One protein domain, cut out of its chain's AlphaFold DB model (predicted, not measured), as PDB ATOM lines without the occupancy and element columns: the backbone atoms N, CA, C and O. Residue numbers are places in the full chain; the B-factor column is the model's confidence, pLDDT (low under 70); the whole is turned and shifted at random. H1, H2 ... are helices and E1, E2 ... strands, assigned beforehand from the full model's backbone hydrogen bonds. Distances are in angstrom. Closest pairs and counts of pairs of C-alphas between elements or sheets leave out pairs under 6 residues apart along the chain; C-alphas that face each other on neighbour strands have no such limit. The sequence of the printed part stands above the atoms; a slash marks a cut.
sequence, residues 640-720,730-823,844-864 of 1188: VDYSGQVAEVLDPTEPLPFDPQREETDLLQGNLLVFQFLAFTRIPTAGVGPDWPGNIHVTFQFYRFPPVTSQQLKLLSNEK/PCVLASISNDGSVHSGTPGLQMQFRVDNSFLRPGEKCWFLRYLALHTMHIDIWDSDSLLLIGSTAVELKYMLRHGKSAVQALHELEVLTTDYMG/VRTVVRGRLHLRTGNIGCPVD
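This is residues 640 to 720, 730 to 823 and 844 to 864 of the 1188 residues of the protein "nephrocystin-4 isoform X3" of Austrofundulus limnaeus (UniProt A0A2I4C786). One strongly twisted sheet wraps round into a flattened, nearly closed barrel: E2, E6, E10 and E9 form one wall, E3, E7 and E8 the opposite one, E5 and E4 join them along one side, and E8 comes back beside E9. H2 and H3 lie at one end of it with H1 next to H2, and at the other end residues 819 to 823 and 844 to 846 run past the barrel. The printed part has 196 residues with three named helices and ten named strands; along the chain come E1, H1, then E2 to E6, then H2, E7, E8, H3, E9 and E10; the class is mostly strand, and the ten strands make one branched sheet, mixed, with E1 and E9 parallel and its other neighbour pairs antiparallel. It is compact, with a radius of gyration of the C-alphas of 18.3 A and spans of 55 by 40 by 29 A.

E2, residues 670 to 682, has E5, residues 731 to 735, and E6, residues 749 to 755, on one side and E10, residues 844 to 861, on the other side, each antiparallel to it; N 680 and O 731, N 673 and O 753, and N 674 and O 857 are within hydrogen-bond range at 2.9, 2.8 and 2.8 A. E10 bends by 63 degrees at residue 850. E9, residues 807 to 822, is antiparallel to E10 (N 812 to O 854, 2.8 A) and parallel to E1, residues 648 to 650 (N 650 to O 809, 2.8 A). E4, residues 713 to 716, is antiparallel to E5 (N 714 to O 734, 2.8 A) and forms a hairpin with E3, residues 695 to 700 (N 696 to O 713, 2.8 A). E7, residues 776 to 783, is antiparallel to E3 (N 699 to O 780, 3.0 A) and forms a hairpin with E8, residues 789 to 796 (N 779 to O 793, 2.9 A). The closest C-alphas of E8 and E9, those of Gly 791 and Thr 818, are 4.7 A apart. H3, residues 797 to 800, is on the sheet at a height of 5.1 A, only just over E10, with 3 C-alphas. H2, residues 764 to 774, only grazes the sheet and touches H3, closest at the C-alphas of Ala 773 and Lys 798, 4.3 A. H1, residues 660 to 664, is not on the sheet but touches H2, closest at the C-alphas of Glu 664 and Cys 766, 7.3 A. Every O i to N i+4 pair is within hydrogen-bond range in H1 and H2; H3 is too short for one.

E2 measures 37.3 A from C-alpha 670 at (0.645, 14.529, 21.627), E9 46.1 A, and E10 47.2 A to C-alpha 861 at (1.987, 16.270, 25.560). E7 spans 23.1 A, E8 21.6 A, E6 19.9 A, E3 17.4 A and H2 15.4 A.

The C-alphas farthest apart, of Gly 823 and Asp 864, are 61.7 A apart. Residues 721 to 729 and 824 to 843 are not printed; the gaps between C-alphas are 14.8 and 9.1 A. The links E2 to E3, E3 to E4 and E5 to E6 are long. The mean pLDDT of the printed part is 81.4; 27 residues are under 70, among them 717 to 720 and 819 to 823.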
ATOM      1  N   VAL A 640      12.279  22.053  27.578       90.50
ATOM      2  CA  VAL A 640      11.895  21.268  28.759       90.50
ATOM      3  C   VAL A 640      10.621  20.471  28.506       90.50
ATOM      4  O   VAL A 640       9.767  20.870  27.710       90.50
ATOM      5  N   ASP A 641      10.492  19.334  29.181       87.19
ATOM      6  CA  ASP A 641       9.287  18.517  29.160       87.19
ATOM      7  C   ASP A 641       8.160  19.108  30.031       87.19
ATOM      8  O   ASP A 641       8.301  20.148  30.679       87.19
ATOM      9  N   TYR A 642       7.008  18.433  30.062       81.06
ATOM     10  CA  TYR A 642       5.848  18.858  30.858       81.06
ATOM     11  C   TYR A 642       6.098  18.854  32.380       81.06
ATOM     12  O   TYR A 642       5.304  19.428  33.126       81.06
ATOM     13  N   SER A 643       7.168  18.199  32.842       83.00
ATOM     14  CA  SER A 643       7.596  18.138  34.242       83.00
ATOM     15  C   SER A 643       8.711  19.139  34.576       83.00
ATOM     16  O   SER A 643       9.135  19.222  35.729       83.00
ATOM     17  N   GLY A 644       9.156  19.929  33.592       83.00
ATOM     18  CA  GLY A 644      10.238  20.901  33.735       83.00
ATOM     19  C   GLY A 644      11.641  20.293  33.661       83.00
ATOM     20  O   GLY A 644      12.600  20.977  34.009       83.00
ATOM     21  N   GLN A 645      11.780  19.034  33.231       88.38
ATOM     22  CA  GLN A 645      13.080  18.401  32.987       88.38
ATOM     23  C   GLN A 645      13.597  18.758  31.594       88.38
ATOM     24  O   GLN A 645      12.824  18.850  30.641       88.38
ATOM     25  N   VAL A 646      14.909  18.951  31.462       88.69
ATOM     26  CA  VAL A 646      15.544  19.292  30.181       88.69
ATOM     27  C   VAL A 646      15.438  18.115  29.208       88.69
ATOM     28  O   VAL A 646      15.628  16.961  29.590       88.69
ATOM     29  N   ALA A 647      15.133  18.410  27.943       91.56
ATOM     30  CA  ALA A 647      15.010  17.415  26.888       91.56
ATOM     31  C   ALA A 647      16.320  16.647  26.667       91.56
ATOM     32  O   ALA A 647      17.414  17.220  26.697       91.56
ATOM     33  N   GLU A 648      16.205  15.354  26.383       90.88
ATOM     34  CA  GLU A 648      17.367  14.506  26.142       90.88
ATOM     35  C   GLU A 648      18.043  14.866  24.813       90.88
ATOM     36  O   GLU A 648      17.371  15.027  23.794       90.88
ATOM     37  N   VAL A 649      19.370  15.005  24.825       90.12
ATOM     38  CA  VAL A 649      20.147  15.429  23.655       90.12
ATOM     39  C   VAL A 649      20.494  14.219  22.790       90.12
ATOM     40  O   VAL A 649      21.111  13.270  23.267       90.12
ATOM     41  N   LEU A 650      20.109  14.266  21.517       87.94
ATOM     42  CA  LEU A 650      20.492  13.314  20.480       87.94
ATOM     43  C   LEU A 650      21.610  13.910  19.622       87.94
ATOM     44  O   LEU A 650      21.594  15.110  19.338       87.94
ATOM     45  N   ASP A 651      22.541  13.063  19.190       82.31
ATOM     46  CA  ASP A 651      23.619  13.435  18.274       82.31
ATOM     47  C   ASP A 651      23.190  13.192  16.811       82.31
ATOM     48  O   ASP A 651      22.960  12.040  16.429       82.31
ATOM     49  N   PRO A 652      23.077  14.241  15.970       80.94
ATOM     50  CA  PRO A 652      22.760  14.089  14.550       80.94
ATOM     51  C   PRO A 652      23.818  13.361  13.719       80.94
ATOM     52  O   PRO A 652      23.549  13.008  12.573       80.94
ATOM     53  N   THR A 653      25.027  13.161  14.245       74.12
ATOM     54  CA  THR A 653      26.082  12.416  13.546       74.12
ATOM     55  C   THR A 653      25.916  10.902  13.685       74.12
ATOM     56  O   THR A 653      26.435  10.146  12.860       74.12
ATOM     57  N   GLU A 654      25.137  10.446  14.669       76.25
ATOM     58  CA  GLU A 654      24.863   9.030  14.888       76.25
ATOM     59  C   GLU A 654      23.611   8.564  14.114       76.25
ATOM     60  O   GLU A 654      22.607   9.285  14.018       76.25
ATOM     61  N   PRO A 655      23.619   7.342  13.545       73.25
ATOM     62  CA  PRO A 655      22.439   6.775  12.909       73.25
ATOM     63  C   PRO A 655      21.382   6.408  13.960       73.25
ATOM     64  O   PRO A 655      21.635   5.610  14.861       73.25
ATOM     65  N   LEU A 656      20.169   6.941  13.809       73.81
ATOM     66  CA  LEU A 656      19.047   6.659  14.704       73.81
ATOM     67  C   LEU A 656      18.140   5.562  14.108       73.81
ATOM     68  O   LEU A 656      17.526   5.797  13.063       73.81
ATOM     69  N   PRO A 657      18.039   4.368  14.722       71.88
ATOM     70  CA  PRO A 657      17.127   3.326  14.266       71.88
ATOM     71  C   PRO A 657      15.686   3.675  14.651       71.88
ATOM     72  O   PRO A 657      15.399   3.935  15.815       71.88
ATOM     73  N   PHE A 658      14.774   3.645  13.683       77.19
ATOM     74  CA  PHE A 658      13.356   3.909  13.911       77.19
ATOM     75  C   PHE A 658      12.598   2.618  14.254       77.19
ATOM     76  O   PHE A 658      12.594   1.673  13.463       77.19
ATOM     77  N   ASP A 659      11.937   2.595  15.416       79.62
ATOM     78  CA  ASP A 659      11.054   1.507  15.857       79.62
ATOM     79  C   ASP A 659       9.591   1.994  15.933       79.62
ATOM     80  O   ASP A 659       9.219   2.705  16.877       79.62
ATOM     81  N   PRO A 660       8.740   1.602  14.966       75.12
ATOM     82  CA  PRO A 660       7.344   2.020  14.921       75.12
ATOM     83  C   PRO A 660       6.524   1.617  16.150       75.12
ATOM     84  O   PRO A 660       5.679   2.389  16.604       75.12
ATOM     85  N   GLN A 661       6.766   0.426  16.710       76.62
ATOM     86  CA  GLN A 661       5.961  -0.075  17.827       76.62
ATOM     87  C   GLN A 661       6.225   0.732  19.096       76.62
ATOM     88  O   GLN A 661       5.298   1.023  19.859       76.62
ATOM     89  N   ARG A 662       7.475   1.151  19.306       81.56
ATOM     90  CA  ARG A 662       7.851   2.003  20.442       81.56
ATOM     91  C   ARG A 662       7.256   3.406  20.358       81.56
ATOM     92  O   ARG A 662       6.919   3.967  21.394       81.56
ATOM     93  N   GLU A 663       7.088   3.956  19.159       85.25
ATOM     94  CA  GLU A 663       6.468   5.277  18.972       85.25
ATOM     95  C   GLU A 663       4.931   5.240  19.021       85.25
ATOM     96  O   GLU A 663       4.271   6.168  19.505       85.25
ATOM     97  N   GLU A 664       4.312   4.149  18.562       78.50
ATOM     98  CA  GLU A 664       2.861   3.978  18.674       78.50
ATOM     99  C   GLU A 664       2.415   3.801  20.133       78.50
ATOM    100  O   GLU A 664       1.405   4.393  20.538       78.50
ATOM    101  N   THR A 665       3.202   3.062  20.923       79.44
ATOM    102  CA  THR A 665       2.942   2.760  22.342       79.44
ATOM    103  C   THR A 665       3.331   3.879  23.318       79.44
ATOM    104  O   THR A 665       3.081   3.740  24.516       79.44
ATOM    105  N   ASP A 666       3.871   5.007  22.837       81.62
ATOM    106  CA  ASP A 666       4.222   6.160  23.677       81.62
ATOM    107  C   ASP A 666       2.996   6.684  24.453       81.62
ATOM    108  O   ASP A 666       1.963   7.038  23.881       81.62
ATOM    109  N   LEU A 667       3.099   6.770  25.779       76.38
ATOM    110  CA  LEU A 667       2.021   7.246  26.649       76.38
ATOM    111  C   LEU A 667       1.636   8.711  26.364       76.38
ATOM    112  O   LEU A 667       0.479   9.103  26.553       76.38
ATOM    113  N   LEU A 668       2.579   9.524  25.881       82.62
ATOM    114  CA  LEU A 668       2.399  10.947  25.592       82.62
ATOM    115  C   LEU A 668       1.990  11.159  24.133       82.62
ATOM    116  O   LEU A 668       2.735  11.685  23.323       82.62
ATOM    117  N   GLN A 669       0.773  10.772  23.767       75.69
ATOM    118  CA  GLN A 669       0.349  10.719  22.358       75.69
ATOM    119  C   GLN A 669       0.392  12.068  21.591       75.69
ATOM    120  O   GLN A 669       0.358  12.055  20.362       75.69
ATOM    121  N   GLY A 670       0.463  13.222  22.269       83.81
ATOM    122  CA  GLY A 670       0.645  14.529  21.627       83.81
ATOM    123  C   GLY A 670       2.118  14.903  21.410       83.81
ATOM    124  O   GLY A 670       2.978  14.594  22.233       83.81
ATOM    125  N   ASN A 671       2.409  15.619  20.325       88.56
ATOM    126  CA  ASN A 671       3.740  16.124  19.983       88.56
ATOM    127  C   ASN A 671       3.723  17.656  19.917       88.56
ATOM    128  O   ASN A 671       2.925  18.244  19.187       88.56
ATOM    129  N   LEU A 672       4.612  18.308  20.660       91.19
ATOM    130  CA  LEU A 672       4.923  19.724  20.494       91.19
ATOM    131  C   LEU A 672       6.325  19.828  19.903       91.19
ATOM    132  O   LEU A 672       7.320  19.638  20.602       91.19
ATOM    133  N   LEU A 673       6.387  20.089  18.601       93.50
ATOM    134  CA  LEU A 673       7.639  20.198  17.871       93.50
ATOM    135  C   LEU A 673       8.184  21.617  17.962       93.50
ATOM    136  O   LEU A 673       7.442  22.586  17.804       93.50
ATOM    137  N   VAL A 674       9.484  21.731  18.194       93.25
ATOM    138  CA  VAL A 674      10.186  22.993  18.406       93.25
ATOM    139  C   VAL A 674      11.311  23.116  17.387       93.25
ATOM    140  O   VAL A 674      12.161  22.234  17.296       93.25
ATOM    141  N   PHE A 675      11.341  24.232  16.660       94.06
ATOM    142  CA  PHE A 675      12.462  24.635  15.809       94.06
ATOM    143  C   PHE A 675      13.045  25.931  16.370       94.06
ATOM    144  O   PHE A 675      12.360  26.952  16.418       94.06
ATOM    145  N   GLN A 676      14.287  25.883  16.841       92.94
ATOM    146  CA  GLN A 676      14.981  27.000  17.472       92.94
ATOM    147  C   GLN A 676      16.224  27.367  16.650       92.94
ATOM    148  O   GLN A 676      17.244  26.684  16.702       92.94
ATOM    149  N   PHE A 677      16.135  28.445  15.874       93.44
ATOM    150  CA  PHE A 677      17.231  28.989  15.070       93.44
ATOM    151  C   PHE A 677      18.161  29.800  15.976       93.44
ATOM    152  O   PHE A 677      17.736  30.807  16.545       93.44
ATOM    153  N   LEU A 678      19.408  29.356  16.142       91.56
ATOM    154  CA  LEU A 678      20.318  29.883  17.165       91.56
ATOM    155  C   LEU A 678      21.245  30.971  16.614       91.56
ATOM    156  O   LEU A 678      21.288  32.092  17.122       91.56
ATOM    157  N   ALA A 679      22.003  30.628  15.575       92.06
ATOM    158  CA  ALA A 679      23.072  31.457  15.037       92.06
ATOM    159  C   ALA A 679      23.288  31.203  13.543       92.06
ATOM    160  O   ALA A 679      22.936  30.143  13.020       92.06
ATOM    161  N   PHE A 680      23.929  32.162  12.881       91.19
ATOM    162  CA  PHE A 680      24.427  32.024  11.518       91.19
ATOM    163  C   PHE A 680      25.916  32.388  11.481       91.19
ATOM    164  O   PHE A 680      26.313  33.479  11.894       91.19
ATOM    165  N   THR A 681      26.764  31.473  11.020       88.69
ATOM    166  CA  THR A 681      28.192  31.732  10.804       88.69
ATOM    167  C   THR A 681      28.390  32.257   9.386       88.69
ATOM    168  O   THR A 681      28.088  31.553   8.419       88.69
ATOM    169  N   ARG A 682      28.913  33.482   9.263       86.00
ATOM    170  CA  ARG A 682      29.251  34.105   7.974       86.00
ATOM    171  C   ARG A 682      30.451  33.405   7.349       86.00
ATOM    172  O   ARG A 682      31.409  33.114   8.062       86.00
ATOM    173  N   ILE A 683      30.419  33.180   6.038       81.50
ATOM    174  CA  ILE A 683      31.586  32.745   5.266       81.50
ATOM    175  C   ILE A 683      31.988  33.890   4.325       81.50
ATOM    176  O   ILE A 683      31.160  34.298   3.506       81.50
ATOM    177  N   PRO A 684      33.216  34.444   4.448       69.44
ATOM    178  CA  PRO A 684      33.677  35.540   3.607       69.44
ATOM    179  C   PRO A 684      33.527  35.201   2.128       69.44
ATOM    180  O   PRO A 684      33.988  34.158   1.669       69.44
ATOM    181  N   THR A 685      32.889  36.100   1.386       67.69
ATOM    182  CA  THR A 685      32.737  36.000  -0.067       67.69
ATOM    183  C   THR A 685      33.524  37.134  -0.719       67.69
ATOM    184  O   THR A 685      33.427  38.280  -0.282       67.69
ATOM    185  N   ALA A 686      34.283  36.839  -1.778       63.22
ATOM    186  CA  ALA A 686      34.949  37.861  -2.583       63.22
ATOM    187  C   ALA A 686      33.931  38.873  -3.154       63.22
ATOM    188  O   ALA A 686      32.897  38.481  -3.689       63.22
ATOM    189  N   GLY A 687      34.216  40.173  -3.025       62.69
ATOM    190  CA  GLY A 687      33.363  41.254  -3.541       62.69
ATOM    191  C   GLY A 687      32.273  41.768  -2.590       62.69
ATOM    192  O   GLY A 687      31.591  42.729  -2.935       62.69
ATOM    193  N   VAL A 688      32.123  41.192  -1.389       70.19
ATOM    194  CA  VAL A 688      31.141  41.632  -0.379       70.19
ATOM    195  C   VAL A 688      31.849  41.967   0.941       70.19
ATOM    196  O   VAL A 688      32.878  41.377   1.268       70.19
ATOM    197  N   GLY A 689      31.335  42.948   1.693       72.00
ATOM    198  CA  GLY A 689      31.914  43.359   2.977       72.00
ATOM    199  C   GLY A 689      31.935  42.233   4.029       72.00
ATOM    200  O   GLY A 689      31.089  41.337   3.981       72.00
ATOM    201  N   PRO A 690      32.857  42.277   5.011       71.56
ATOM    202  CA  PRO A 690      33.046  41.208   6.004       71.56
ATOM    203  C   PRO A 690      31.831  40.979   6.919       71.56
ATOM    204  O   PRO A 690      31.667  39.892   7.472       71.56
ATOM    205  N   ASP A 691      30.966  41.985   7.060       74.56
ATOM    206  CA  ASP A 691      29.775  41.945   7.913       74.56
ATOM    207  C   ASP A 691      28.509  41.456   7.193       74.56
ATOM    208  O   ASP A 691      27.427  41.435   7.786       74.56
ATOM    209  N   TRP A 692      28.609  41.041   5.927       82.25
ATOM    210  CA  TRP A 692      27.472  40.498   5.185       82.25
ATOM    211  C   TRP A 692      27.277  38.991   5.451       82.25
ATOM    212  O   TRP A 692      28.257  38.242   5.473       82.25
ATOM    213  N   PRO A 693      26.029  38.504   5.619       85.31
ATOM    214  CA  PRO A 693      24.774  39.260   5.705       85.31
ATOM    215  C   PRO A 693      24.591  39.968   7.060       85.31
ATOM    216  O   PRO A 693      25.041  39.477   8.101       85.31
ATOM    217  N   GLY A 694      23.909  41.117   7.057       83.88
ATOM    218  CA  GLY A 694      23.571  41.874   8.270       83.88
ATOM    219  C   GLY A 694      22.290  41.366   8.937       83.88
ATOM    220  O   GLY A 694      22.287  41.048  10.131       83.88
ATOM    221  N   ASN A 695      21.228  41.230   8.142       90.00
ATOM    222  CA  ASN A 695      19.925  40.728   8.561       90.00
ATOM    223  C   ASN A 695      19.497  39.563   7.660       90.00
ATOM    224  O   ASN A 695      19.676  39.612   6.447       90.00
ATOM    225  N   ILE A 696      18.881  38.533   8.232       92.88
ATOM    226  CA  ILE A 696      18.356  37.387   7.482       92.88
ATOM    227  C   ILE A 696      16.901  37.107   7.835       92.88
ATOM    228  O   ILE A 696      16.419  37.513   8.892       92.88
ATOM    229  N   HIS A 697      16.193  36.400   6.971       92.88
ATOM    230  CA  HIS A 697      14.943  35.734   7.321       92.88
ATOM    231  C   HIS A 697      14.939  34.331   6.721       92.88
ATOM    232  O   HIS A 697      15.667  34.041   5.772       92.88
ATOM    233  N   VAL A 698      14.148  33.441   7.313       92.25
ATOM    234  CA  VAL A 698      14.095  32.034   6.923       92.25
ATOM    235  C   VAL A 698      12.703  31.641   6.457       92.25
ATOM    236  O   VAL A 698      11.700  32.083   7.026       92.25
ATOM    237  N   THR A 699      12.645  30.783   5.440       90.12
ATOM    238  CA  THR A 699      11.387  30.210   4.946       90.12
ATOM    239  C   THR A 699      11.449  28.693   4.890       90.12
ATOM    240  O   THR A 699      12.410  28.120   4.374       90.12
ATOM    241  N   PHE A 700      10.414  28.025   5.394       88.12
ATOM    242  CA  PHE A 700      10.290  26.568   5.353       88.12
ATOM    243  C   PHE A 700       8.821  26.139   5.429       88.12
ATOM    244  O   PHE A 700       7.947  26.923   5.796       88.12
ATOM    245  N   GLN A 701       8.536  24.884   5.091       84.94
ATOM    246  CA  GLN A 701       7.204  24.301   5.238       84.94
ATOM    247  C   GLN A 701       7.317  22.946   5.933       84.94
ATOM    248  O   GLN A 701       8.163  22.131   5.570       84.94
ATOM    249  N   PHE A 702       6.472  22.722   6.940       86.69
ATOM    250  CA  PHE A 702       6.518  21.536   7.791       86.69
ATOM    251  C   PHE A 702       5.177  20.792   7.761       86.69
ATOM    252  O   PHE A 702       4.138  21.356   8.102       86.69
ATOM    253  N   TYR A 703       5.202  19.509   7.398       84.44
ATOM    254  CA  TYR A 703       4.046  18.612   7.404       84.44
ATOM    255  C   TYR A 703       2.800  19.193   6.696       84.44
ATOM    256  O   TYR A 703       2.838  19.451   5.496       84.44
ATOM    257  N   ARG A 704       1.694  19.382   7.428       78.06
ATOM    258  CA  ARG A 704       0.431  19.991   6.972       78.06
ATOM    259  C   ARG A 704       0.319  21.484   7.308       78.06
ATOM    260  O   ARG A 704      -0.732  22.083   7.080       78.06
ATOM    261  N   PHE A 705       1.343  22.076   7.921       81.44
ATOM    262  CA  PHE A 705       1.312  23.490   8.277       81.44
ATOM    263  C   PHE A 705       1.528  24.362   7.029       81.44
ATOM    264  O   PHE A 705       2.237  23.954   6.100       81.44
ATOM    265  N   PRO A 706       0.922  25.564   6.983       75.06
ATOM    266  CA  PRO A 706       1.190  26.529   5.922       75.06
ATOM    267  C   PRO A 706       2.688  26.858   5.810       75.06
ATOM    268  O   PRO A 706       3.402  26.745   6.812       75.06
ATOM    269  N   PRO A 707       3.171  27.301   4.633       78.06
ATOM    270  CA  PRO A 707       4.521  27.838   4.499       78.06
ATOM    271  C   PRO A 707       4.781  28.925   5.546       78.06
ATOM    272  O   PRO A 707       3.974  29.840   5.720       78.06
ATOM    273  N   VAL A 708       5.898  28.802   6.258       84.12
ATOM    274  CA  VAL A 708       6.302  29.717   7.323       84.12
ATOM    275  C   VAL A 708       7.420  30.611   6.812       84.12
ATOM    276  O   VAL A 708       8.451  30.116   6.362       84.12
ATOM    277  N   THR A 709       7.223  31.920   6.949       88.19
ATOM    278  CA  THR A 709       8.252  32.950   6.771       88.19
ATOM    279  C   THR A 709       8.529  33.576   8.130       88.19
ATOM    280  O   THR A 709       7.597  34.005   8.814       88.19
ATOM    281  N   SER A 710       9.791  33.598   8.560       89.31
ATOM    282  CA  SER A 710      10.161  34.231   9.826       89.31
ATOM    283  C   SER A 710      10.086  35.755   9.750       89.31
ATOM    284  O   SER A 710      10.198  36.350   8.683       89.31
ATOM    285  N   GLN A 711      10.004  36.394  10.917       85.69
ATOM    286  CA  GLN A 711      10.375  37.803  11.058       85.69
ATOM    287  C   GLN A 711      11.860  38.024  10.721       85.69
ATOM    288  O   GLN A 711      12.637  37.061  10.671       85.69
ATOM    289  N   GLN A 712      12.255  39.280  10.505       88.25
ATOM    290  CA  GLN A 712      13.650  39.629  10.242       88.25
ATOM    291  C   GLN A 712      14.520  39.350  11.477       88.25
ATOM    292  O   GLN A 712      14.146  39.652  12.614       88.25
ATOM    293  N   LEU A 713      15.688  38.757  11.249       89.56
ATOM    294  CA  LEU A 713      16.656  38.365  12.264       89.56
ATOM    295  C   LEU A 713      17.966  39.113  12.034       89.56
ATOM    296  O   LEU A 713      18.585  38.975  10.983       89.56
ATOM    297  N   LYS A 714      18.414  39.868  13.034       89.38
ATOM    298  CA  LYS A 714      19.707  40.550  13.022       89.38
ATOM    299  C   LYS A 714      20.812  39.601  13.471       89.38
ATOM    300  O   LYS A 714      20.655  38.923  14.489       89.38
ATOM    301  N   LEU A 715      21.936  39.586  12.758       88.12
ATOM    302  CA  LEU A 715      23.138  38.866  13.179       88.12
ATOM    303  C   LEU A 715      23.949  39.761  14.120       88.12
ATOM    304  O   LEU A 715      24.478  40.797  13.712       88.12
ATOM    305  N   LEU A 716      24.042  39.369  15.389       83.88
ATOM    306  CA  LEU A 716      24.781  40.125  16.396       83.88
ATOM    307  C   LEU A 716      26.291  39.861  16.262       83.88
ATOM    308  O   LEU A 716      26.761  38.760  16.551       83.88
ATOM    309  N   SER A 717      27.043  40.882  15.839       69.06
ATOM    310  CA  SER A 717      28.513  40.893  15.871       69.06
ATOM    311  C   SER A 717      29.008  41.350  17.248       69.06
ATOM    312  O   SER A 717      28.504  42.323  17.809       69.06
ATOM    313  N   ASN A 718      30.008  40.665  17.805       61.28
ATOM    314  CA  ASN A 718      30.557  40.981  19.125       61.28
ATOM    315  C   ASN A 718      31.724  41.981  18.978       61.28
ATOM    316  O   ASN A 718      32.874  41.581  18.823       61.28
ATOM    317  N   GLU A 719      31.448  43.288  19.024       48.91
ATOM    318  CA  GLU A 719      32.462  44.347  18.810       48.91
ATOM    319  C   GLU A 719      33.580  44.393  19.876       48.91
ATOM    320  O   GLU A 719      34.587  45.075  19.706       48.91
ATOM    321  N   LYS A 720      33.437  43.666  20.994       45.62
ATOM    322  CA  LYS A 720      34.346  43.759  22.151       45.62
ATOM    323  C   LYS A 720      35.550  42.810  22.122       45.62
ATOM    324  O   LYS A 720      36.332  42.821  23.070       45.62
ATOM    325  N   PRO A 730      30.304  31.989  15.346       83.62
ATOM    326  CA  PRO A 730      28.873  32.041  15.045       83.62
ATOM    327  C   PRO A 730      28.238  33.350  15.541       83.62
ATOM    328  O   PRO A 730      28.386  33.714  16.710       83.62
ATOM    329  N   CYS A 731      27.492  34.035  14.667       87.31
ATOM    330  CA  CYS A 731      26.750  35.249  15.017       87.31
ATOM    331  C   CYS A 731      25.364  34.870  15.547       87.31
ATOM    332  O   CYS A 731      24.572  34.252  14.832       87.31
ATOM    333  N   VAL A 732      25.069  35.233  16.796       89.88
ATOM    334  CA  VAL A 732      23.779  34.937  17.439       89.88
ATOM    335  C   VAL A 732      22.669  35.724  16.745       89.88
ATOM    336  O   VAL A 732      22.822  36.917  16.478       89.88
ATOM    337  N   LEU A 733      21.555  35.053  16.451       89.69
ATOM    338  CA  LEU A 733      20.392  35.680  15.828       89.69
ATOM    339  C   LEU A 733      19.566  36.421  16.883       89.69
ATOM    340  O   LEU A 733      19.373  35.916  17.985       89.69
ATOM    341  N   ALA A 734      19.043  37.596  16.547       88.25
ATOM    342  CA  ALA A 734      18.089  38.325  17.382       88.25
ATOM    343  C   ALA A 734      16.914  38.819  16.541       88.25
ATOM    344  O   ALA A 734      17.104  39.356  15.452       88.25
ATOM    345  N   SER A 735      15.692  38.653  17.042       83.94
ATOM    346  CA  SER A 735      14.500  39.096  16.321       83.94
ATOM    347  C   SER A 735      14.359  40.612  16.282       83.94
ATOM    348  O   SER A 735      14.503  41.275  17.312       83.94
ATOM    349  N   ILE A 736      13.991  41.128  15.114       80.94
ATOM    350  CA  ILE A 736      13.549  42.507  14.914       80.94
ATOM    351  C   ILE A 736      12.017  42.506  14.956       80.94
ATOM    352  O   ILE A 736      11.379  41.747  14.225       80.94
ATOM    353  N   SER A 737      11.422  43.318  15.832       72.19
ATOM    354  CA  SER A 737       9.966  43.488  15.885       72.19
ATOM    355  C   SER A 737       9.466  44.419  14.776       72.19
ATOM    356  O   SER A 737      10.238  45.143  14.151       72.19
ATOM    357  N   ASN A 738       8.154  44.416  14.529       65.19
ATOM    358  CA  ASN A 738       7.495  45.250  13.518       65.19
ATOM    359  C   ASN A 738       7.717  46.764  13.727       65.19
ATOM    360  O   ASN A 738       7.499  47.545  12.806       65.19
ATOM    361  N   ASP A 739       8.123  47.178  14.929       66.81
ATOM    362  CA  ASP A 739       8.501  48.553  15.283       66.81
ATOM    363  C   ASP A 739       9.980  48.886  14.986       66.81
ATOM    364  O   ASP A 739      10.429  49.998  15.259       66.81
ATOM    365  N   GLY A 740      10.743  47.937  14.433       62.00
ATOM    366  CA  GLY A 740      12.168  48.073  14.125       62.00
ATOM    367  C   GLY A 740      13.096  47.901  15.333       62.00
ATOM    368  O   GLY A 740      14.313  48.029  15.189       62.00
ATOM    369  N   SER A 741      12.561  47.601  16.524       72.19
ATOM    370  CA  SER A 741      13.372  47.366  17.721       72.19
ATOM    371  C   SER A 741      13.994  45.962  17.714       72.19
ATOM    372  O   SER A 741      13.354  44.974  17.350       72.19
ATOM    373  N   VAL A 742      15.271  45.861  18.106       73.19
ATOM    374  CA  VAL A 742      15.978  44.575  18.224       73.19
ATOM    375  C   VAL A 742      15.731  44.007  19.619       73.19
ATOM    376  O   VAL A 742      16.190  44.567  20.616       73.19
ATOM    377  N   HIS A 743      15.042  42.872  19.705       68.50
ATOM    378  CA  HIS A 743      14.835  42.166  20.966       68.50
ATOM    379  C   HIS A 743      16.094  41.382  21.352       68.50
ATOM    380  O   HIS A 743      16.216  40.191  21.083       68.50
ATOM    381  N   SER A 744      17.041  42.047  22.013       59.75
ATOM    382  CA  SER A 744      18.276  41.422  22.516       59.75
ATOM    383  C   SER A 744      18.084  40.564  23.777       59.75
ATOM    384  O   SER A 744      19.022  39.902  24.209       59.75
ATOM    385  N   GLY A 745      16.888  40.570  24.382       61.53
ATOM    386  CA  GLY A 745      16.602  39.868  25.641       61.53
ATOM    387  C   GLY A 745      16.362  38.358  25.516       61.53
ATOM    388  O   GLY A 745      16.476  37.649  26.511       61.53
ATOM    389  N   THR A 746      16.041  37.856  24.321       69.31
ATOM    390  CA  THR A 746      15.879  36.420  24.042       69.31
ATOM    391  C   THR A 746      16.663  36.077  22.777       69.31
ATOM    392  O   THR A 746      16.227  36.459  21.690       69.31
ATOM    393  N   PRO A 747      17.819  35.405  22.888       83.25
ATOM    394  CA  PRO A 747      18.629  35.065  21.725       83.25
ATOM    395  C   PRO A 747      17.941  33.982  20.880       83.25
ATOM    396  O   PRO A 747      17.273  33.082  21.396       83.25
ATOM    397  N   GLY A 748      18.150  34.050  19.569       86.38
ATOM    398  CA  GLY A 748      17.601  33.132  18.578       86.38
ATOM    399  C   GLY A 748      16.138  33.395  18.215       86.38
ATOM    400  O   GLY A 748      15.520  34.379  18.620       86.38
ATOM    401  N   LEU A 749      15.572  32.479  17.431       89.56
ATOM    402  CA  LEU A 749      14.156  32.446  17.071       89.56
ATOM    403  C   LEU A 749      13.591  31.054  17.342       89.56
ATOM    404  O   LEU A 749      14.044  30.085  16.741       89.56
ATOM    405  N   GLN A 750      12.573  30.959  18.194       90.00
ATOM    406  CA  GLN A 750      11.888  29.701  18.489       90.00
ATOM    407  C   GLN A 750      10.491  29.674  17.867       90.00
ATOM    408  O   GLN A 750       9.682  30.573  18.084       90.00
ATOM    409  N   MET A 751      10.194  28.601  17.141       88.75
ATOM    410  CA  MET A 751       8.882  28.306  16.574       88.75
ATOM    411  C   MET A 751       8.363  26.981  17.129       88.75
ATOM    412  O   MET A 751       9.133  26.034  17.299       88.75
ATOM    413  N   GLN A 752       7.061  26.914  17.411       90.19
ATOM    414  CA  GLN A 752       6.422  25.733  17.990       90.19
ATOM    415  C   GLN A 752       5.237  25.270  17.139       90.19
ATOM    416  O   GLN A 752       4.396  26.076  16.739       90.19
ATOM    417  N   PHE A 753       5.158  23.960  16.910       89.75
ATOM    418  CA  PHE A 753       4.122  23.303  16.119       89.75
ATOM    419  C   PHE A 753       3.479  22.196  16.947       89.75
ATOM    420  O   PHE A 753       4.129  21.223  17.330       89.75
ATOM    421  N   ARG A 754       2.188  22.345  17.241       87.69
ATOM    422  CA  ARG A 754       1.436  21.377  18.041       87.69
ATOM    423  C   ARG A 754       0.729  20.374  17.135       87.69
ATOM    424  O   ARG A 754      -0.147  20.753  16.365       87.69
ATOM    425  N   VAL A 755       1.072  19.101  17.287       86.19
ATOM    426  CA  VAL A 755       0.477  17.964  16.579       86.19
ATOM    427  C   VAL A 755      -0.120  17.012  17.615       86.19
ATOM    428  O   VAL A 755       0.585  16.237  18.259       86.19
ATOM    429  N   ASP A 756      -1.433  17.097  17.817       81.56
ATOM    430  CA  ASP A 756      -2.180  16.236  18.740       81.56
ATOM    431  C   ASP A 756      -3.361  15.537  18.044       81.56
ATOM    432  O   ASP A 756      -3.622  15.756  16.862       81.56
ATOM    433  N   ASN A 757      -4.105  14.710  18.784       73.69
ATOM    434  CA  ASN A 757      -5.268  13.973  18.266       73.69
ATOM    435  C   ASN A 757      -6.413  14.872  17.757       73.69
ATOM    436  O   ASN A 757      -7.379  14.360  17.206       73.69
ATOM    437  N   SER A 758      -6.366  16.191  17.989       71.56
ATOM    438  CA  SER A 758      -7.322  17.128  17.388       71.56
ATOM    439  C   SER A 758      -6.845  17.695  16.053       71.56
ATOM    440  O   SER A 758      -7.663  18.157  15.262       71.56
ATOM    441  N   PHE A 759      -5.536  17.649  15.802       76.56
ATOM    442  CA  PHE A 759      -4.917  18.016  14.533       76.56
ATOM    443  C   PHE A 759      -4.858  16.826  13.559       76.56
ATOM    444  O   PHE A 759      -5.138  16.985  12.367       76.56
ATOM    445  N   LEU A 760      -4.525  15.639  14.076       75.62
ATOM    446  CA  LEU A 760      -4.449  14.384  13.327       75.62
ATOM    447  C   LEU A 760      -5.832  13.728  13.197       75.62
ATOM    448  O   LEU A 760      -6.586  13.650  14.167       75.62
ATOM    449  N   ARG A 761      -6.150  13.215  12.008       72.19
ATOM    450  CA  ARG A 761      -7.327  12.377  11.746       72.19
ATOM    451  C   ARG A 761      -7.095  10.947  12.280       72.19
ATOM    452  O   ARG A 761      -5.943  10.535  12.450       72.19
ATOM    453  N   PRO A 762      -8.156  10.162  12.553       65.31
ATOM    454  CA  PRO A 762      -8.013   8.759  12.953       65.31
ATOM    455  C   PRO A 762      -7.152   7.976  11.950       65.31
ATOM    456  O   PRO A 762      -7.371   8.069  10.748       65.31
ATOM    457  N   GLY A 763      -6.148   7.241  12.437       66.31
ATOM    458  CA  GLY A 763      -5.198   6.509  11.586       66.31
ATOM    459  C   GLY A 763      -4.074   7.355  10.967       66.31
ATOM    460  O   GLY A 763      -3.152   6.797  10.391       66.31
ATOM    461  N   GLU A 764      -4.068   8.685  11.116       74.75
ATOM    462  CA  GLU A 764      -3.011   9.549  10.557       74.75
ATOM    463  C   GLU A 764      -1.717   9.535  11.390       74.75
ATOM    464  O   GLU A 764      -0.642   9.864  10.891       74.75
ATOM    465  N   LYS A 765      -1.788   9.127  12.664       79.00
ATOM    466  CA  LYS A 765      -0.642   9.157  13.588       79.00
ATOM    467  C   LYS A 765       0.561   8.362  13.065       79.00
ATOM    468  O   LYS A 765       1.681   8.862  13.121       79.00
ATOM    469  N   CYS A 766       0.345   7.160  12.536       76.94
ATOM    470  CA  CYS A 766       1.417   6.337  11.971       76.94
ATOM    471  C   CYS A 766       2.073   7.009  10.750       76.94
ATOM    472  O   CYS A 766       3.293   6.975  10.611       76.94
ATOM    473  N   TRP A 767       1.292   7.710   9.924       76.00
ATOM    474  CA  TRP A 767       1.793   8.485   8.786       76.00
ATOM    475  C   TRP A 767       2.597   9.711   9.214       76.00
ATOM    476  O   TRP A 767       3.630   9.999   8.615       76.00
ATOM    477  N   PHE A 768       2.174  10.407  10.271       85.06
ATOM    478  CA  PHE A 768       2.947  11.505  10.856       85.06
ATOM    479  C   PHE A 768       4.291  11.024  11.428       85.06
ATOM    480  O   PHE A 768       5.323  11.643  11.182       85.06
ATOM    481  N   LEU A 769       4.304   9.898  12.146       86.06
ATOM    482  CA  LEU A 769       5.542   9.308  12.668       86.06
ATOM    483  C   LEU A 769       6.475   8.862  11.536       86.06
ATOM    484  O   LEU A 769       7.676   9.119  11.588       86.06
ATOM    485  N   ARG A 770       5.919   8.265  10.476       81.69
ATOM    486  CA  ARG A 770       6.668   7.912   9.263       81.69
ATOM    487  C   ARG A 770       7.239   9.146   8.559       81.69
ATOM    488  O   ARG A 770       8.376   9.091   8.102       81.69
ATOM    489  N   TYR A 771       6.485  10.244   8.508       84.50
ATOM    490  CA  TYR A 771       6.962  11.524   7.984       84.50
ATOM    491  C   TYR A 771       8.169  12.028   8.780       84.50
ATOM    492  O   TYR A 771       9.197  12.337   8.192       84.50
ATOM    493  N   LEU A 772       8.109  12.031  10.116       88.12
ATOM    494  CA  LEU A 772       9.275  12.395  10.931       88.12
ATOM    495  C   LEU A 772      10.464  11.457  10.692       88.12
ATOM    496  O   LEU A 772      11.592  11.924  10.611       88.12
ATOM    497  N   ALA A 773      10.231  10.153  10.549       83.38
ATOM    498  CA  ALA A 773      11.298   9.174  10.363       83.38
ATOM    499  C   ALA A 773      12.036   9.300   9.016       83.38
ATOM    500  O   ALA A 773      13.227   9.002   8.953       83.38
ATOM    501  N   LEU A 774      11.334   9.687   7.944       75.81
ATOM    502  CA  LEU A 774      11.842   9.587   6.568       75.81
ATOM    503  C   LEU A 774      12.041  10.931   5.865       75.81
ATOM    504  O   LEU A 774      12.830  10.993   4.921       75.81
ATOM    505  N   HIS A 775      11.329  11.986   6.269       77.44
ATOM    506  CA  HIS A 775      11.349  13.251   5.541       77.44
ATOM    507  C   HIS A 775      12.452  14.189   6.026       77.44
ATOM    508  O   HIS A 775      12.758  14.311   7.216       77.44
ATOM    509  N   THR A 776      12.995  14.923   5.060       80.12
ATOM    510  CA  THR A 776      13.944  16.012   5.274       80.12
ATOM    511  C   THR A 776      13.236  17.332   5.008       80.12
ATOM    512  O   THR A 776      12.644  17.537   3.949       80.12
ATOM    513  N   MET A 777      13.292  18.248   5.969       86.00
ATOM    514  CA  MET A 777      12.702  19.574   5.839       86.00
ATOM    515  C   MET A 777      13.706  20.539   5.207       86.00
ATOM    516  O   MET A 777      14.831  20.675   5.684       86.00
ATOM    517  N   HIS A 778      13.290  21.249   4.160       85.06
ATOM    518  CA  HIS A 778      14.132  22.243   3.497       85.06
ATOM    519  C   HIS A 778      13.897  23.656   4.037       85.06
ATOM    520  O   HIS A 778      12.757  24.118   4.111       85.06
ATOM    521  N   ILE A 779      14.986  24.376   4.300       88.31
ATOM    522  CA  ILE A 779      14.994  25.731   4.858       88.31
ATOM    523  C   ILE A 779      15.754  26.646   3.896       88.31
ATOM    524  O   ILE A 779      16.881  26.336   3.517       88.31
ATOM    525  N   ASP A 780      15.157  27.770   3.506       88.50
ATOM    526  CA  ASP A 780      15.874  28.827   2.784       88.50
ATOM    527  C   ASP A 780      16.283  29.938   3.728       88.50
ATOM    528  O   ASP A 780      15.539  30.281   4.650       88.50
ATOM    529  N   ILE A 781      17.445  30.512   3.447       90.94
ATOM    530  CA  ILE A 781      17.979  31.671   4.133       90.94
ATOM    531  C   ILE A 781      18.069  32.806   3.115       90.94
ATOM    532  O   ILE A 781      18.739  32.693   2.086       90.94
ATOM    533  N   TRP A 782      17.409  33.908   3.431       89.44
ATOM    534  CA  TRP A 782      17.321  35.097   2.595       89.44
ATOM    535  C   TRP A 782      17.962  36.271   3.308       89.44
ATOM    536  O   TRP A 782      17.869  36.383   4.532       89.44
ATOM    537  N   ASP A 783      18.578  37.159   2.543       89.12
ATOM    538  CA  ASP A 783      18.996  38.462   3.033       89.12
ATOM    539  C   ASP A 783      17.741  39.323   3.220       89.12
ATOM    540  O   ASP A 783      16.955  39.511   2.293       89.12
ATOM    541  N   SER A 784      17.507  39.807   4.437       87.19
ATOM    542  CA  SER A 784      16.321  40.616   4.737       87.19
ATOM    543  C   SER A 784      16.382  42.012   4.130       87.19
ATOM    544  O   SER A 784      15.323  42.607   3.930       87.19
ATOM    545  N   ASP A 785      17.581  42.521   3.844       84.75
ATOM    546  CA  ASP A 785      17.761  43.877   3.328       84.75
ATOM    547  C   ASP A 785      17.585  43.907   1.801       84.75
ATOM    548  O   ASP A 785      16.910  44.785   1.266       84.75
ATOM    549  N   SER A 786      18.147  42.920   1.096       81.38
ATOM    550  CA  SER A 786      18.077  42.824  -0.371       81.38
ATOM    551  C   SER A 786      16.978  41.894  -0.898       81.38
ATOM    552  O   SER A 786      16.680  41.923  -2.091       81.38
ATOM    553  N   LEU A 787      16.383  41.062  -0.034       80.62
ATOM    554  CA  LEU A 787      15.462  39.967  -0.383       80.62
ATOM    555  C   LEU A 787      16.071  38.901  -1.310       80.62
ATOM    556  O   LEU A 787      15.357  38.041  -1.829       80.62
ATOM    557  N   LEU A 788      17.391  38.928  -1.508       81.19
ATOM    558  CA  LEU A 788      18.100  37.933  -2.301       81.19
ATOM    559  C   LEU A 788      18.317  36.656  -1.487       81.19
ATOM    560  O   LEU A 788      18.565  36.685  -0.280       81.19
ATOM    561  N   LEU A 789      18.246  35.512  -2.165       82.69
ATOM    562  CA  LEU A 789      18.549  34.226  -1.551       82.69
ATOM    563  C   LEU A 789      20.043  34.160  -1.217       82.69
ATOM    564  O   LEU A 789      20.886  34.227  -2.110       82.69
ATOM    565  N   ILE A 790      20.366  33.961   0.061       85.12
ATOM    566  CA  ILE A 790      21.743  33.704   0.502       85.12
ATOM    567  C   ILE A 790      22.113  32.256   0.204       85.12
ATOM    568  O   ILE A 790      23.223  32.001  -0.260       85.12
ATOM    569  N   GLY A 791      21.185  31.329   0.467       84.75
ATOM    570  CA  GLY A 791      21.273  29.917   0.102       84.75
ATOM    571  C   GLY A 791      20.198  29.060   0.763       84.75
ATOM    572  O   GLY A 791      19.367  29.549   1.530       84.75
ATOM    573  N   SER A 792      20.231  27.761   0.482       85.31
ATOM    574  CA  SER A 792      19.292  26.787   1.048       85.31
ATOM    575  C   SER A 792      20.028  25.718   1.851       85.31
ATOM    576  O   SER A 792      21.190  25.407   1.593       85.31
ATOM    577  N   THR A 793      19.331  25.132   2.819       86.62
ATOM    578  CA  THR A 793      19.805  23.998   3.611       86.62
ATOM    579  C   THR A 793      18.676  22.998   3.892       86.62
ATOM    580  O   THR A 793      17.513  23.244   3.551       86.62
ATOM    581  N   ALA A 794      19.004  21.838   4.461       84.94
ATOM    582  CA  ALA A 794      18.063  20.750   4.704       84.94
ATOM    583  C   ALA A 794      18.348  20.061   6.050       84.94
ATOM    584  O   ALA A 794      19.506  19.861   6.400       84.94
ATOM    585  N   VAL A 795      17.299  19.698   6.796       86.06
ATOM    586  CA  VAL A 795      17.398  19.046   8.114       86.06
ATOM    587  C   VAL A 795      16.567  17.767   8.161       86.06
ATOM    588  O   VAL A 795      15.398  17.761   7.772       86.06
ATOM    589  N   GLU A 796      17.161  16.675   8.633       85.50
ATOM    590  CA  GLU A 796      16.465  15.397   8.803       85.50
ATOM    591  C   GLU A 796      15.572  15.426  10.048       85.50
ATOM    592  O   GLU A 796      16.020  15.753  11.150       85.50
ATOM    593  N   LEU A 797      14.304  15.037   9.894       88.88
ATOM    594  CA  LEU A 797      13.329  15.094  10.986       88.88
ATOM    595  C   LEU A 797      13.386  13.877  11.923       88.88
ATOM    596  O   LEU A 797      12.763  13.897  12.985       88.88
ATOM    597  N   LYS A 798      14.171  12.844  11.587       86.75
ATOM    598  CA  LYS A 798      14.232  11.584  12.350       86.75
ATOM    599  C   LYS A 798      14.697  11.785  13.795       86.75
ATOM    600  O   LYS A 798      14.245  11.087  14.692       86.75
ATOM    601  N   TYR A 799      15.513  12.808  14.049       88.75
ATOM    602  CA  TYR A 799      15.964  13.191  15.392       88.75
ATOM    603  C   TYR A 799      14.873  13.869  16.244       88.75
ATOM    604  O   TYR A 799      15.116  14.246  17.387       88.75
ATOM    605  N   MET A 800      13.658  14.023  15.711       90.19
ATOM    606  CA  MET A 800      12.476  14.474  16.452       90.19
ATOM    607  C   MET A 800      11.612  13.305  16.954       90.19
ATOM    608  O   MET A 800      10.581  13.537  17.583       90.19
ATOM    609  N   LEU A 801      12.011  12.057  16.695       89.81
ATOM    610  CA  LEU A 801      11.378  10.851  17.230       89.81
ATOM    611  C   LEU A 801      11.781  10.640  18.698       89.81
ATOM    612  O   LEU A 801      12.968  10.606  19.037       89.81
ATOM    613  N   ARG A 802      10.797  10.500  19.589       88.31
ATOM    614  CA  ARG A 802      11.032  10.459  21.039       88.31
ATOM    615  C   ARG A 802      11.456   9.092  21.552       88.31
ATOM    616  O   ARG A 802      12.066   9.023  22.614       88.31
ATOM    617  N   HIS A 803      11.145   8.008  20.855       84.88
ATOM    618  CA  HIS A 803      11.458   6.634  21.259       84.88
ATOM    619  C   HIS A 803      10.969   6.278  22.682       84.88
ATOM    620  O   HIS A 803      11.607   5.496  23.399       84.88
ATOM    621  N   GLY A 804       9.836   6.861  23.094       82.12
ATOM    622  CA  GLY A 804       9.247   6.713  24.432       82.12
ATOM    623  C   GLY A 804       9.790   7.669  25.506       82.12
ATOM    624  O   GLY A 804       9.456   7.510  26.678       82.12
ATOM    625  N   LYS A 805      10.628   8.648  25.142       88.31
ATOM    626  CA  LYS A 805      11.142   9.693  26.046       88.31
ATOM    627  C   LYS A 805      10.145  10.853  26.176       88.31
ATOM    628  O   LYS A 805       9.421  11.163  25.235       88.31
ATOM    629  N   SER A 806      10.148  11.550  27.316       88.94
ATOM    630  CA  SER A 806       9.250  12.695  27.555       88.94
ATOM    631  C   SER A 806       9.533  13.895  26.646       88.94
ATOM    632  O   SER A 806       8.599  14.551  26.188       88.94
ATOM    633  N   ALA A 807      10.806  14.186  26.368       92.75
ATOM    634  CA  ALA A 807      11.224  15.205  25.411       92.75
ATOM    635  C   ALA A 807      12.618  14.892  24.850       92.75
ATOM    636  O   ALA A 807      13.488  14.422  25.584       92.75
ATOM    637  N   VAL A 808      12.836  15.183  23.565       93.31
ATOM    638  CA  VAL A 808      14.137  15.040  22.885       93.31
ATOM    639  C   VAL A 808      14.529  16.334  22.182       93.31
ATOM    640  O   VAL A 808      13.657  17.102  21.764       93.31
ATOM    641  N   GLN A 809      15.829  16.572  22.041       94.12
ATOM    642  CA  GLN A 809      16.396  17.686  21.290       94.12
ATOM    643  C   GLN A 809      17.658  17.268  20.529       94.12
ATOM    644  O   GLN A 809      18.376  16.376  20.959       94.12
ATOM    645  N   ALA A 810      17.953  17.943  19.424       91.88
ATOM    646  CA  ALA A 810      19.148  17.716  18.620       91.88
ATOM    647  C   ALA A 810      19.681  19.051  18.081       91.88
ATOM    648  O   ALA A 810      18.892  19.922  17.699       91.88
ATOM    649  N   LEU A 811      21.006  19.226  18.084       91.31
ATOM    650  CA  LEU A 811      21.685  20.421  17.574       91.31
ATOM    651  C   LEU A 811      22.305  20.123  16.207       91.31
ATOM    652  O   LEU A 811      23.207  19.301  16.111       91.31
ATOM    653  N   HIS A 812      21.848  20.829  15.180       89.62
ATOM    654  CA  HIS A 812      22.266  20.663  13.794       89.62
ATOM    655  C   HIS A 812      23.147  21.829  13.349       89.62
ATOM    656  O   HIS A 812      22.756  22.995  13.473       89.62
ATOM    657  N   GLU A 813      24.305  21.501  12.782       88.81
ATOM    658  CA  GLU A 813      25.185  22.441  12.087       88.81
ATOM    659  C   GLU A 813      25.008  22.237  10.582       88.81
ATOM    660  O   GLU A 813      25.464  21.248  10.014       88.81
ATOM    661  N   LEU A 814      24.279  23.149   9.944       88.06
ATOM    662  CA  LEU A 814      23.787  22.971   8.585       88.06
ATOM    663  C   LEU A 814      24.502  23.920   7.625       88.06
ATOM    664  O   LEU A 814      24.429  25.141   7.773       88.06
ATOM    665  N   GLU A 815      25.176  23.378   6.617       86.31
ATOM    666  CA  GLU A 815      25.779  24.190   5.562       86.31
ATOM    667  C   GLU A 815      24.699  24.833   4.688       86.31
ATOM    668  O   GLU A 815      23.727  24.192   4.275       86.31
ATOM    669  N   VAL A 816      24.861  26.129   4.427       86.19
ATOM    670  CA  VAL A 816      23.970  26.911   3.572       86.19
ATOM    671  C   VAL A 816      24.615  27.028   2.206       86.19
ATOM    672  O   VAL A 816      25.661  27.660   2.047       86.19
ATOM    673  N   LEU A 817      23.989  26.377   1.233       82.94
ATOM    674  CA  LEU A 817      24.567  26.115  -0.073       82.94
ATOM    675  C   LEU A 817      23.878  26.961  -1.141       82.94
ATOM    676  O   LEU A 817      22.649  27.067  -1.171       82.94
ATOM    677  N   THR A 818      24.691  27.507  -2.042       75.62
ATOM    678  CA  THR A 818      24.251  28.273  -3.213       75.62
ATOM    679  C   THR A 818      25.043  27.836  -4.430       75.62
ATOM    680  O   THR A 818      26.181  27.389  -4.325       75.62
ATOM    681  N   THR A 819      24.424  27.916  -5.599       65.94
ATOM    682  CA  THR A 819      25.073  27.579  -6.869       65.94
ATOM    683  C   THR A 819      25.749  28.827  -7.421       65.94
ATOM    684  O   THR A 819      25.077  29.827  -7.658       65.94
ATOM    685  N   ASP A 820      27.070  28.767  -7.583       60.84
ATOM    686  CA  ASP A 820      27.892  29.843  -8.129       60.84
ATOM    687  C   ASP A 820      28.331  29.513  -9.561       60.84
ATOM    688  O   ASP A 820      28.584  28.350  -9.906       60.84
ATOM    689  N   TYR A 821      28.405  30.549 -10.391       56.69
ATOM    690  CA  TYR A 821      28.680  30.475 -11.820       56.69
ATOM    691  C   TYR A 821      29.982  31.233 -12.094       56.69
ATOM    692  O   TYR A 821      29.966  32.438 -12.326       56.69
ATOM    693  N   MET A 822      31.123  30.540 -12.046       48.09
ATOM    694  CA  MET A 822      32.420  31.162 -12.328       48.09
ATOM    695  C   MET A 822      32.721  31.105 -13.831       48.09
ATOM    696  O   MET A 822      32.854  30.019 -14.402       48.09
ATOM    697  N   GLY A 823      32.850  32.275 -14.459       43.00
ATOM    698  CA  GLY A 823      33.693  32.455 -15.642       43.00
ATOM    699  C   GLY A 823      35.089  32.870 -15.173       43.00
ATOM    700  O   GLY A 823      35.200  33.654 -14.237       43.00
ATOM    701  N   VAL A 844      30.073  25.429 -13.024       48.47
ATOM    702  CA  VAL A 844      29.080  25.515 -11.944       48.47
ATOM    703  C   VAL A 844      29.620  24.809 -10.724       48.47
ATOM    704  O   VAL A 844      29.950  23.626 -10.776       48.47
ATOM    705  N   ARG A 845      29.700  25.537  -9.614       55.03
ATOM    706  CA  ARG A 845      30.139  24.987  -8.334       55.03
ATOM    707  C   ARG A 845      29.104  25.295  -7.271       55.03
ATOM    708  O   ARG A 845      28.565  26.396  -7.210       55.03
ATOM    709  N   THR A 846      28.826  24.320  -6.419       62.78
ATOM    710  CA  THR A 846      28.104  24.584  -5.176       62.78
ATOM    711  C   THR A 846      29.084  25.229  -4.207       62.78
ATOM    712  O   THR A 846      30.153  24.680  -3.946       62.78
ATOM    713  N   VAL A 847      28.733  26.401  -3.694       73.38
ATOM    714  CA  VAL A 847      29.545  27.166  -2.751       73.38
ATOM    715  C   VAL A 847      28.788  27.279  -1.436       73.38
ATOM    716  O   VAL A 847      27.586  27.559  -1.413       73.38
ATOM    717  N   VAL A 848      29.501  27.072  -0.332       80.75
ATOM    718  CA  VAL A 848      28.970  27.287   1.015       80.75
ATOM    719  C   VAL A 848      28.988  28.787   1.308       80.75
ATOM    720  O   VAL A 848      30.051  29.401   1.362       80.75
ATOM    721  N   ARG A 849      27.810  29.393   1.486       81.75
ATOM    722  CA  ARG A 849      27.645  30.829   1.783       81.75
ATOM    723  C   ARG A 849      27.482  31.123   3.278       81.75
ATOM    724  O   ARG A 849      27.581  32.273   3.698       81.75
ATOM    725  N   GLY A 850      27.283  30.094   4.098       86.19
ATOM    726  CA  GLY A 850      27.242  30.212   5.554       86.19
ATOM    727  C   GLY A 850      26.985  28.877   6.245       86.19
ATOM    728  O   GLY A 850      26.799  27.855   5.587       86.19
ATOM    729  N   ARG A 851      26.941  28.891   7.580       88.75
ATOM    730  CA  ARG A 851      26.461  27.754   8.386       88.75
ATOM    731  C   ARG A 851      25.330  28.191   9.309       88.75
ATOM    732  O   ARG A 851      25.490  29.143  10.072       88.75
ATOM    733  N   LEU A 852      24.203  27.491   9.247       91.56
ATOM    734  CA  LEU A 852      23.045  27.695  10.108       91.56
ATOM    735  C   LEU A 852      23.108  26.737  11.304       91.56
ATOM    736  O   LEU A 852      23.184  25.525  11.129       91.56
ATOM    737  N   HIS A 853      23.017  27.284  12.515       91.56
ATOM    738  CA  HIS A 853      22.926  26.511  13.756       91.56
ATOM    739  C   HIS A 853      21.458  26.399  14.173       91.56
ATOM    740  O   HIS A 853      20.841  27.396  14.565       91.56
ATOM    741  N   LEU A 854      20.893  25.195  14.081       92.81
ATOM    742  CA  LEU A 854      19.481  24.915  14.351       92.81
ATOM    743  C   LEU A 854      19.348  23.876  15.461       92.81
ATOM    744  O   LEU A 854      19.901  22.788  15.367       92.81
ATOM    745  N   ARG A 855      18.539  24.161  16.480       93.00
ATOM    746  CA  ARG A 855      18.119  23.163  17.464       93.00
ATOM    747  C   ARG A 855      16.687  22.720  17.186       93.00
ATOM    748  O   ARG A 855      15.774  23.543  17.139       93.00
ATOM    749  N   THR A 856      16.482  21.421  17.022       94.56
ATOM    750  CA  THR A 856      15.154  20.807  16.865       94.56
ATOM    751  C   THR A 856      14.774  20.062  18.134       94.56
ATOM    752  O   THR A 856      15.650  19.460  18.750       94.56
ATOM    753  N   GLY A 857      13.497  20.024  18.505       93.69
ATOM    754  CA  GLY A 857      13.033  19.191  19.614       93.69
ATOM    755  C   GLY A 857      11.584  18.739  19.493       93.69
ATOM    756  O   GLY A 857      10.798  19.326  18.753       93.69
ATOM    757  N   ASN A 858      11.231  17.686  20.227       93.75
ATOM    758  CA  ASN A 858       9.869  17.162  20.329       93.75
ATOM    759  C   ASN A 858       9.524  16.918  21.800       93.75
ATOM    760  O   ASN A 858      10.199  16.132  22.464       93.75
ATOM    761  N   ILE A 859       8.465  17.568  22.288       92.81
ATOM    762  CA  ILE A 859       7.965  17.442  23.660       92.81
ATOM    763  C   ILE A 859       6.654  16.642  23.678       92.81
ATOM    764  O   ILE A 859       5.685  16.977  22.987       92.81
ATOM    765  N   GLY A 860       6.610  15.611  24.519       88.56
ATOM    766  CA  GLY A 860       5.431  14.810  24.833       88.56
ATOM    767  C   GLY A 860       4.355  15.595  25.560       88.56
ATOM    768  O   GLY A 860       4.577  16.125  26.645       88.56
ATOM    769  N   CYS A 861       3.162  15.641  24.967       83.06
ATOM    770  CA  CYS A 861       1.987  16.270  25.560       83.06
ATOM    771  C   CYS A 861       0.960  15.207  25.996       83.06
ATOM    772  O   CYS A 861       0.605  14.337  25.191       83.06
ATOM    773  N   PRO A 862       0.419  15.285  27.226       75.81
ATOM    774  CA  PRO A 862      -0.633  14.381  27.678       75.81
ATOM    775  C   PRO A 862      -1.958  14.643  26.944       75.81
ATOM    776  O   PRO A 862      -2.305  15.782  26.620       75.81
ATOM    777  N   VAL A 863      -2.727  13.579  26.693       64.69
ATOM    778  CA  VAL A 863      -4.056  13.670  26.067       64.69
ATOM    779  C   VAL A 863      -5.093  14.079  27.108       64.69
ATOM    780  O   VAL A 863      -5.244  13.413  28.128       64.69
ATOM    781  N   ASP A 864      -5.843  15.140  26.820       59.34
ATOM    782  CA  ASP A 864      -6.902  15.669  27.682       59.34
ATOM    783  C   ASP A 864      -8.054  14.635  27.834       59.34
ATOM    784  O   ASP A 864      -8.779  14.368  26.864       59.34
TER     785      ASP A 864